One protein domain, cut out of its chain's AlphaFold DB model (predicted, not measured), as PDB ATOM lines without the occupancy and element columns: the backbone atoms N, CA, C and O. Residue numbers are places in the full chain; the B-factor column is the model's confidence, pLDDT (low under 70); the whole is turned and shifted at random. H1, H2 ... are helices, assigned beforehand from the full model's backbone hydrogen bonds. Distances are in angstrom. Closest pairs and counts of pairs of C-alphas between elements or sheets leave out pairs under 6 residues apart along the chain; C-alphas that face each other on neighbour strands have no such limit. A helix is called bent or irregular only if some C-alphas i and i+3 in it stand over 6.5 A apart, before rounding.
ATOM      1  N   ALA A  11     -10.597  30.552  45.558       96.69
ATOM      2  CA  ALA A  11     -10.659  30.579  44.096       96.69
ATOM      3  C   ALA A  11      -9.283  30.844  43.463       96.69
ATOM      4  O   ALA A  11      -8.908  30.177  42.501       96.69
ATOM      5  N   ALA A  12      -8.503  31.773  44.031       95.38
ATOM      6  CA  ALA A  12      -7.142  32.043  43.569       95.38
ATOM      7  C   ALA A  12      -6.210  30.845  43.819       95.38
ATOM      8  O   ALA A  12      -5.397  30.503  42.962       95.38
ATOM      9  N   PHE A  13      -6.363  30.171  44.961       95.12
ATOM     10  CA  PHE A  13      -5.622  28.950  45.264       95.12
ATOM     11  C   PHE A  13      -5.982  27.794  44.322       95.12
ATOM     12  O   PHE A  13      -5.088  27.105  43.834       95.12
ATOM     13  N   GLU A  14      -7.268  27.593  44.028       94.88
ATOM     14  CA  GLU A  14      -7.733  26.568  43.092       94.88
ATOM     15  C   GLU A  14      -7.193  26.820  41.678       94.88
ATOM     16  O   GLU A  14      -6.691  25.893  41.041       94.88
ATOM     17  N   ALA A  15      -7.240  28.067  41.200       95.38
ATOM     18  CA  ALA A  15      -6.685  28.437  39.900       95.38
ATOM     19  C   ALA A  15      -5.172  28.173  39.831       95.38
ATOM     20  O   ALA A  15      -4.708  27.512  38.901       95.38
ATOM     21  N   TYR A  16      -4.426  28.607  40.853       95.06
ATOM     22  CA  TYR A  16      -2.991  28.339  40.976       95.06
ATOM     23  C   TYR A  16      -2.681  26.836  40.962       95.06
ATOM     24  O   TYR A  16      -1.760  26.390  40.279       95.06
ATOM     25  N   ASN A  17      -3.457  26.041  41.704       94.06
ATOM     26  CA  ASN A  17      -3.271  24.598  41.777       94.06
ATOM     27  C   ASN A  17      -3.511  23.931  40.411       94.06
ATOM     28  O   ASN A  17      -2.641  23.201  39.944       94.06
ATOM     29  N   ARG A  18      -4.613  24.255  39.723       94.31
ATOM     30  CA  ARG A  18      -4.922  23.719  38.384       94.31
ATOM     31  C   ARG A  18      -3.853  24.068  37.347       94.31
ATOM     32  O   ARG A  18      -3.481  23.222  36.531       94.31
ATOM     33  N   GLU A  19      -3.344  25.301  37.371       95.12
ATOM     34  CA  GLU A  19      -2.238  25.724  36.504       95.12
ATOM     35  C   GLU A  19      -0.964  24.925  36.811       95.12
ATOM     36  O   GLU A  19      -0.311  24.393  35.908       95.12
ATOM     37  N   PHE A  20      -0.631  24.790  38.096       93.69
ATOM     38  CA  PHE A  20       0.529  24.030  38.543       93.69
ATOM     39  C   PHE A  20       0.459  22.559  38.119       93.69
ATOM     40  O   PHE A  20       1.457  22.025  37.624       93.69
ATOM     41  N   GLU A  21      -0.700  21.916  38.290       93.94
ATOM     42  CA  GLU A  21      -0.955  20.541  37.858       93.94
ATOM     43  C   GLU A  21      -0.768  20.410  36.349       93.94
ATOM     44  O   GLU A  21       0.027  19.586  35.907       93.94
ATOM     45  N   THR A  22      -1.394  21.287  35.560       92.69
ATOM     46  CA  THR A  22      -1.281  21.283  34.090       92.69
ATOM     47  C   THR A  22       0.169  21.414  33.623       92.69
ATOM     48  O   THR A  22       0.581  20.759  32.668       92.69
ATOM     49  N   ARG A  23       0.969  22.242  34.307       94.56
ATOM     50  CA  ARG A  23       2.375  22.477  33.959       94.56
ATOM     51  C   ARG A  23       3.310  21.345  34.390       94.56
ATOM     52  O   ARG A  23       4.354  21.156  33.770       94.56
ATOM     53  N   THR A  24       2.989  20.645  35.478       93.00
ATOM     54  CA  THR A  24       3.966  19.805  36.199       93.00
ATOM     55  C   THR A  24       3.616  18.320  36.190       93.00
ATOM     56  O   THR A  24       4.507  17.480  36.332       93.00
ATOM     57  N   PHE A  25       2.339  17.961  36.049       92.69
ATOM     58  CA  PHE A  25       1.927  16.564  36.028       92.69
ATOM     59  C   PHE A  25       2.444  15.878  34.769       92.69
ATOM     60  O   PHE A  25       2.174  16.283  33.643       92.69
ATOM     61  N   ALA A  26       3.195  14.803  34.979       91.19
ATOM     62  CA  ALA A  26       3.768  14.005  33.916       91.19
ATOM     63  C   ALA A  26       3.896  12.551  34.364       91.19
ATOM     64  O   ALA A  26       4.174  12.259  35.534       91.19
ATOM     65  N   VAL A  27       3.760  11.635  33.407       92.56
ATOM     66  CA  VAL A  27       3.975  10.209  33.650       92.56
ATOM     67  C   VAL A  27       5.458   9.949  33.853       92.56
ATOM     68  O   VAL A  27       6.261  10.025  32.925       92.56
ATOM     69  N   THR A  28       5.830   9.594  35.079       94.44
ATOM     70  CA  THR A  28       7.204   9.212  35.417       94.44
ATOM     71  C   THR A  28       7.243   7.817  36.028       94.44
ATOM     72  O   THR A  28       6.370   7.430  36.807       94.44
ATOM     73  N   LYS A  29       8.305   7.050  35.741       94.12
ATOM     74  CA  LYS A  29       8.512   5.722  36.353       94.12
ATOM     75  C   LYS A  29       8.595   5.805  37.883       94.12
ATOM     76  O   LYS A  29       8.133   4.910  38.586       94.12
ATOM     77  N   ALA A  30       9.189   6.881  38.406       93.50
ATOM     78  CA  ALA A  30       9.260   7.129  39.842       93.50
ATOM     79  C   ALA A  30       7.869   7.395  40.437       93.50
ATOM     80  O   ALA A  30       7.510   6.743  41.418       93.50
ATOM     81  N   GLY A  31       7.071   8.265  39.806       92.12
ATOM     82  CA  GLY A  31       5.692   8.545  40.208       92.12
ATOM     83  C   GLY A  31       4.815   7.295  40.182       92.12
ATOM     84  O   GLY A  31       4.148   6.998  41.166       92.12
ATOM     85  N   GLN A  32       4.916   6.482  39.126       94.06
ATOM     86  CA  GLN A  32       4.225   5.193  39.030       94.06
ATOM     87  C   GLN A  32       4.585   4.228  40.161       94.06
ATOM     88  O   GLN A  32       3.706   3.585  40.734       94.06
ATOM     89  N   ARG A  33       5.874   4.118  40.507       94.81
ATOM     90  CA  ARG A  33       6.324   3.269  41.621       94.81
ATOM     91  C   ARG A  33       5.735   3.721  42.952       94.81
ATOM     92  O   ARG A  33       5.249   2.879  43.703       94.81
ATOM     93  N   VAL A  34       5.770   5.024  43.229       94.56
ATOM     94  CA  VAL A  34       5.203   5.593  44.461       94.56
ATOM     95  C   VAL A  34       3.689   5.402  44.486       94.56
ATOM     96  O   VAL A  34       3.171   4.875  45.464       94.56
ATOM     97  N   GLY A  35       2.989   5.720  43.395       93.88
ATOM     98  CA  GLY A  35       1.545   5.513  43.281       93.88
ATOM     99  C   GLY A  35       1.147   4.054  43.506       93.88
ATOM    100  O   GLY A  35       0.220   3.774  44.264       93.88
ATOM    101  N   ASN A  36       1.890   3.105  42.920       94.69
ATOM    102  CA  ASN A  36       1.623   1.677  43.089       94.69
ATOM    103  C   ASN A  36       1.813   1.243  44.545       94.69
ATOM    104  O   ASN A  36       0.974   0.514  45.070       94.69
ATOM    105  N   ALA A  37       2.876   1.718  45.199       93.88
ATOM    106  CA  ALA A  37       3.123   1.446  46.610       93.88
ATOM    107  C   ALA A  37       2.008   2.020  47.501       93.88
ATOM    108  O   ALA A  37       1.526   1.324  48.391       93.88
ATOM    109  N   THR A  38       1.548   3.244  47.231       93.88
ATOM    110  CA  THR A  38       0.450   3.882  47.973       93.88
ATOM    111  C   THR A  38      -0.879   3.151  47.771       93.88
ATOM    112  O   THR A  38      -1.583   2.887  48.744       93.88
ATOM    113  N   ARG A  39      -1.214   2.762  46.531       94.69
ATOM    114  CA  ARG A  39      -2.407   1.954  46.225       94.69
ATOM    115  C   ARG A  39      -2.383   0.633  46.988       94.69
ATOM    116  O   ARG A  39      -3.374   0.260  47.608       94.69
ATOM    117  N   ASP A  40      -1.263  -0.079  46.929       93.81
ATOM    118  CA  ASP A  40      -1.132  -1.396  47.553       93.81
ATOM    119  C   ASP A  40      -1.132  -1.288  49.090       93.81
ATOM    120  O   ASP A  40      -1.713  -2.138  49.763       93.81
ATOM    121  N   LEU A  41      -0.577  -0.206  49.653       92.31
ATOM    122  CA  LEU A  41      -0.678   0.120  51.079       92.31
ATOM    123  C   LEU A  41      -2.134   0.341  51.506       92.31
ATOM    124  O   LEU A  41      -2.577  -0.259  52.484       92.31
ATOM    125  N   LEU A  42      -2.884   1.155  50.752       93.81
ATOM    126  CA  LEU A  42      -4.303   1.406  51.009       93.81
ATOM    127  C   LEU A  42      -5.106   0.098  50.990       93.81
ATOM    128  O   LEU A  42      -5.881  -0.167  51.906       93.81
ATOM    129  N   LEU A  43      -4.891  -0.744  49.975       93.94
ATOM    130  CA  LEU A  43      -5.543  -2.052  49.880       93.94
ATOM    131  C   LEU A  43      -5.155  -2.967  51.046       93.94
ATOM    132  O   LEU A  43      -6.009  -3.675  51.573       93.94
ATOM    133  N   GLY A  44      -3.898  -2.916  51.491       91.62
ATOM    134  CA  GLY A  44      -3.401  -3.694  52.623       91.62
ATOM    135  C   GLY A  44      -4.040  -3.357  53.972       91.62
ATOM    136  O   GLY A  44      -3.982  -4.189  54.876       91.62
ATOM    137  N   PHE A  45      -4.673  -2.188  54.123       89.62
ATOM    138  CA  PHE A  45      -5.409  -1.841  55.343       89.62
ATOM    139  C   PHE A  45      -6.774  -2.525  55.447       89.62
ATOM    140  O   PHE A  45      -7.242  -2.770  56.557       89.62
ATOM    141  N   TYR A  46      -7.406  -2.840  54.313       89.50
ATOM    142  CA  TYR A  46      -8.799  -3.296  54.284       89.50
ATOM    143  C   TYR A  46      -8.987  -4.688  53.675       89.50
ATOM    144  O   TYR A  46      -9.991  -5.335  53.966       89.50
ATOM    145  N   LEU A  47      -8.059  -5.158  52.834       93.31
ATOM    146  CA  LEU A  47      -8.215  -6.395  52.072       93.31
ATOM    147  C   LEU A  47      -6.982  -7.313  52.153       93.31
ATOM    148  O   LEU A  47      -5.839  -6.845  52.103       93.31
ATOM    149  N   PRO A  48      -7.188  -8.643  52.168       93.31
ATOM    150  CA  PRO A  48      -6.117  -9.609  51.963       93.31
ATOM    151  C   PRO A  48      -5.550  -9.535  50.536       93.31
ATOM    152  O   PRO A  48      -6.237  -9.163  49.583       93.31
ATOM    153  N   ARG A  49      -4.286  -9.948  50.373       91.62
ATOM    154  CA  ARG A  49      -3.490  -9.753  49.143       91.62
ATOM    155  C   ARG A  49      -4.121 -10.324  47.866       91.62
ATOM    156  O   ARG A  49      -3.944  -9.746  46.798       91.62
ATOM    157  N   PHE A  50      -4.875 -11.419  47.958       94.12
ATOM    158  CA  PHE A  50      -5.528 -12.031  46.794       94.12
ATOM    159  C   PHE A  50      -6.663 -11.170  46.210       94.12
ATOM    160  O   PHE A  50      -6.967 -11.283  45.027       94.12
ATOM    161  N   LEU A  51      -7.242 -10.256  47.000       94.62
ATOM    162  CA  LEU A  51      -8.282  -9.326  46.541       94.62
ATOM    163  C   LEU A  51      -7.720  -8.021  45.975       94.62
ATOM    164  O   LEU A  51      -8.481  -7.185  45.492       94.62
ATOM    165  N   TRP A  52      -6.402  -7.814  46.004       93.62
ATOM    166  CA  TRP A  52      -5.834  -6.535  45.588       93.62
ATOM    167  C   TRP A  52      -6.053  -6.262  44.106       93.62
ATOM    168  O   TRP A  52      -6.481  -5.168  43.757       93.62
ATOM    169  N   ALA A  53      -5.805  -7.247  43.238       91.12
ATOM    170  CA  ALA A  53      -5.979  -7.109  41.793       91.12
ATOM    171  C   ALA A  53      -7.412  -6.696  41.388       91.12
ATOM    172  O   ALA A  53      -7.535  -5.673  40.709       91.12
ATOM    173  N   PRO A  54      -8.487  -7.388  41.830       91.94
ATOM    174  CA  PRO A  54      -9.854  -6.979  41.502       91.94
ATOM    175  C   PRO A  54     -10.285  -5.673  42.184       91.94
ATOM    176  O   PRO A  54     -11.195  -5.010  41.695       91.94
ATOM    177  N   ALA A  55      -9.631  -5.264  43.277       90.88
ATOM    178  CA  ALA A  55      -9.943  -4.018  43.973       90.88
ATOM    179  C   ALA A  55      -9.253  -2.773  43.381       90.88
ATOM    180  O   ALA A  55      -9.680  -1.656  43.670       90.88
ATOM    181  N   ARG A  56      -8.222  -2.913  42.527       92.19
ATOM    182  CA  ARG A  56      -7.513  -1.757  41.930       92.19
ATOM    183  C   ARG A  56      -8.434  -0.771  41.198       92.19
ATOM    184  O   ARG A  56      -8.286   0.425  41.441       92.19
ATOM    185  N   PRO A  57      -9.404  -1.210  40.367       91.50
ATOM    186  CA  PRO A  57     -10.317  -0.290  39.688       91.50
ATOM    187  C   PRO A  57     -11.165   0.553  40.649       91.50
ATOM    188  O   PRO A  57     -11.540   1.671  40.307       91.50
ATOM    189  N   LEU A  58     -11.440   0.047  41.859       90.56
ATOM    190  CA  LEU A  58     -12.147   0.814  42.887       90.56
ATOM    191  C   LEU A  58     -11.283   1.968  43.395       90.56
ATOM    192  O   LEU A  58     -11.794   3.068  43.568       90.56
ATOM    193  N   VAL A  59      -9.978   1.743  43.578       92.38
ATOM    194  CA  VAL A  59      -9.041   2.813  43.950       92.38
ATOM    195  C   VAL A  59      -8.946   3.850  42.833       92.38
ATOM    196  O   VAL A  59      -9.003   5.041  43.111       92.38
ATOM    197  N   TYR A  60      -8.895   3.420  41.569       93.94
ATOM    198  CA  TYR A  60      -8.856   4.342  40.427       93.94
ATOM    199  C   TYR A  60     -10.130   5.186  40.313       93.94
ATOM    200  O   TYR A  60     -10.057   6.356  39.964       93.94
ATOM    201  N   ALA A  61     -11.292   4.637  40.673       92.56
ATOM    202  CA  ALA A  61     -12.548   5.388  40.721       92.56
ATOM    203  C   ALA A  61     -12.553   6.530  41.749       92.56
ATOM    204  O   ALA A  61     -13.292   7.500  41.557       92.56
ATOM    205  N   LEU A  62     -11.739   6.424  42.806       90.62
ATOM    206  CA  LEU A  62     -11.559   7.471  43.816       90.62
ATOM    207  C   LEU A  62     -10.587   8.567  43.368       90.62
ATOM    208  O   LEU A  62     -10.613   9.656  43.930       90.62
ATOM    209  N   MET A  63      -9.733   8.277  42.388       91.94
ATOM    210  CA  MET A  63      -8.764   9.230  41.857       91.94
ATOM    211  C   MET A  63      -9.438  10.155  40.839       91.94
ATOM    212  O   MET A  63     -10.386   9.775  40.141       91.94
ATOM    213  N   ASP A  64      -8.977  11.396  40.785       90.12
ATOM    214  CA  ASP A  64      -9.327  12.386  39.776       90.12
ATOM    215  C   ASP A  64      -8.605  12.111  38.446       90.12
ATOM    216  O   ASP A  64      -7.622  11.372  38.382       90.12
ATOM    217  N   GLU A  65      -9.131  12.679  37.360       90.38
ATOM    218  CA  GLU A  65      -8.632  12.400  36.010       90.38
ATOM    219  C   GLU A  65      -7.174  12.863  35.805       90.38
ATOM    220  O   GLU A  65      -6.372  12.044  35.357       90.38
ATOM    221  N   PRO A  66      -6.767  14.098  36.183       90.69
ATOM    222  CA  PRO A  66      -5.371  14.530  36.063       90.69
ATOM    223  C   PRO A  66      -4.390  13.599  36.780       90.69
ATOM    224  O   PRO A  66      -3.334  13.271  36.238       90.69
ATOM    225  N   LEU A  67      -4.751  13.116  37.971       91.31
ATOM    226  CA  LEU A  67      -3.922  12.186  38.726       91.31
ATOM    227  C   LEU A  67      -3.835  10.799  38.073       91.31
ATOM    228  O   LEU A  67      -2.753  10.201  38.056       91.31
ATOM    229  N   LEU A  68      -4.935  10.277  37.517       92.94
ATOM    230  CA  LEU A  68      -4.924   9.029  36.742       92.94
ATOM    231  C   LEU A  68      -3.991   9.148  35.534       92.94
ATOM    232  O   LEU A  68      -3.167   8.259  35.308       92.94
ATOM    233  N   GLN A  69      -4.051  10.278  34.825       91.75
ATOM    234  CA  GLN A  69      -3.166  10.562  33.699       91.75
ATOM    235  C   GLN A  69      -1.707  10.675  34.151       91.75
ATOM    236  O   GLN A  69      -0.850  10.004  33.587       91.75
ATOM    237  N   ALA A  70      -1.412  11.420  35.221       91.38
ATOM    238  CA  ALA A  70      -0.055  11.583  35.755       91.38
ATOM    239  C   ALA A  70       0.564  10.267  36.260       91.38
ATOM    240  O   ALA A  70       1.775  10.059  36.194       91.38
ATOM    241  N   THR A  71      -0.262   9.353  36.767       91.06
ATOM    242  CA  THR A  71       0.177   8.028  37.222       91.06
ATOM    243  C   THR A  71       0.154   6.980  36.110       91.06
ATOM    244  O   THR A  71       0.735   5.910  36.277       91.06
ATOM    245  N   GLY A  72      -0.442   7.267  34.952       91.06
ATOM    246  CA  GLY A  72      -0.604   6.306  33.861       91.06
ATOM    247  C   GLY A  72      -1.518   5.134  34.230       91.06
ATOM    248  O   GLY A  72      -1.282   4.005  33.794       91.06
ATOM    249  N   TYR A  73      -2.519   5.370  35.080       92.69
ATOM    250  CA  TYR A  73      -3.523   4.369  35.424       92.69
ATOM    251  C   TYR A  73      -4.665   4.358  34.411       92.69
ATOM    252  O   TYR A  73      -5.027   5.404  33.876       92.69
ATOM    253  N   PRO A  74      -5.253   3.178  34.135       91.25
ATOM    254  CA  PRO A  74      -6.368   3.097  33.210       91.25
ATOM    255  C   PRO A  74      -7.575   3.843  33.796       91.25
ATOM    256  O   PRO A  74      -7.902   3.627  34.971       91.25
ATOM    257  N   PRO A  75      -8.263   4.678  32.997       88.38
ATOM    258  CA  PRO A  75      -9.447   5.367  33.470       88.38
ATOM    259  C   PRO A  75     -10.526   4.337  33.841       88.38
ATOM    260  O   PRO A  75     -10.781   3.390  33.086       88.38
ATOM    261  N   PRO A  76     -11.166   4.473  35.013       87.50
ATOM    262  CA  PRO A  76     -12.253   3.597  35.406       87.50
ATOM    263  C   PRO A  76     -13.464   3.849  34.505       87.50
ATOM    264  O   PRO A  76     -13.754   4.983  34.122       87.50
ATOM    265  N   ASN A  77     -14.235   2.803  34.201       87.88
ATOM    266  CA  ASN A  77     -15.485   3.002  33.473       87.88
ATOM    267  C   ASN A  77     -16.456   3.881  34.297       87.88
ATOM    268  O   ASN A  77     -16.483   3.845  35.535       87.88
ATOM    269  N   SER A  78     -17.280   4.670  33.606       86.00
ATOM    270  CA  SER A  78     -18.204   5.624  34.237       86.00
ATOM    271  C   SER A  78     -19.188   4.948  35.205       86.00
ATOM    272  O   SER A  78     -19.548   5.521  36.236       86.00
ATOM    273  N   GLY A  79     -19.574   3.698  34.924       89.56
ATOM    274  CA  GLY A  79     -20.415   2.881  35.799       89.56
ATOM    275  C   GLY A  79     -19.753   2.528  37.135       89.56
ATOM    276  O   GLY A  79     -20.405   2.589  38.174       89.56
ATOM    277  N   THR A  80     -18.457   2.211  37.141       88.25
ATOM    278  CA  THR A  80     -17.684   1.888  38.353       88.25
ATOM    279  C   THR A  80     -17.580   3.112  39.241       88.25
ATOM    280  O   THR A  80     -17.817   3.000  40.441       88.25
ATOM    281  N   ARG A  81     -17.329   4.294  38.662       90.69
ATOM    282  CA  ARG A  81     -17.278   5.544  39.429       90.69
ATOM    283  C   ARG A  81     -18.596   5.832  40.145       90.69
ATOM    284  O   ARG A  81     -18.602   6.041  41.354       90.69
ATOM    285  N   ARG A  82     -19.719   5.721  39.427       91.94
ATOM    286  CA  ARG A  82     -21.066   5.885  40.005       91.94
ATOM    287  C   ARG A  82     -21.374   4.843  41.082       91.94
ATOM    288  O   ARG A  82     -21.985   5.178  42.092       91.94
TER     289      ARG A  82
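What this domain is: This is residues 11 to 82 of the 146 residues of an uncharacterized protein of Pseudomonadales bacterium (UniProt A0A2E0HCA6). The longest helix, H2, and H3 meet as a V, and the short H4 bridges its open side, making a loose triangle of three helices. H1 lies outside this triangle, near H4 but touching no helix, and its residues 11 to 17 stick out; the short H5 packs on residues 57 to 62 of H3. The printed part has 72 residues with five named helices, H1 to H5 in that order along the chain, and no named strand; the class is all helix. It is only just loose, close to compact, with a radius of gyration of the C-alphas of 13.9 A, and spans 43 by 30 by 20 A.

How they stand to each other: Begin at H1, residues 11 to 24, of which 11 to 17 stand free. Go on to H2, residues 29 to 46, which is apart from H1. Next look at H3, residues 49 to 62: residues 39 to 44 alone of H2 touch it, the closest C-alphas being those of Leu 43 and Trp 52, 6.2 A apart. H2 and H3 run opposite ways at a steep tilt of 69 degrees, only just short of about perpendicular. Then find H4, residues 65 to 71, which touches H2 at residues 31 to 35 alone; the closest C-alphas, of Gln 32 and Thr 71, are 5.3 A apart. The lines of H2 and H4 are only just about perpendicular, at 70.2 degrees. H4 is close to H3 but not clearly touching, with the closest C-alphas, of Tyr 60 and Leu 68, 7.1 A apart. H4 is also close to H1 but not clearly touching: the closest C-alphas, of Glu 21 and Pro 66, are 7.7 A apart. Last comes H5, residues 78 to 82, which touches H3 at residues 57 to 62 alone; the closest C-alphas, of Ala 61 and Arg 81, are 4.9 A apart. In the backbones of H1, H4 and H5 every O i to N i+4 pair is within hydrogen-bond range; in H2 it is 13 of 14 and in H3 6 of 10.

Where its parts are: Find C-alpha 11 at (-10.659, 30.579, 44.096); from there H1 runs 19.8 A to C-alpha 24. H2 begins at C-alpha 29, at (8.512, 5.722, 36.353), and runs 26.5 A to C-alpha 46. H3 covers 19.8 A from C-alpha 49 to C-alpha 62 and is irregular, with C-alphas 50 and 53 7.0 A apart. H4 and H5 are shorter, and H5 ends at C-alpha 82, at (-21.066, 5.885, 40.005).

The domain as a whole: Look at Ala 12 and Phe 50 for the two C-alphas farthest apart, 44.2 A. The printed part has no cut. The links from H1 to H2, H2 to H3 and H3 to H4 are tight, and that from H4 to H5, six residues, is short. In this predicted model the mean pLDDT of the printed part is 92.5, and no printed residue is under 70.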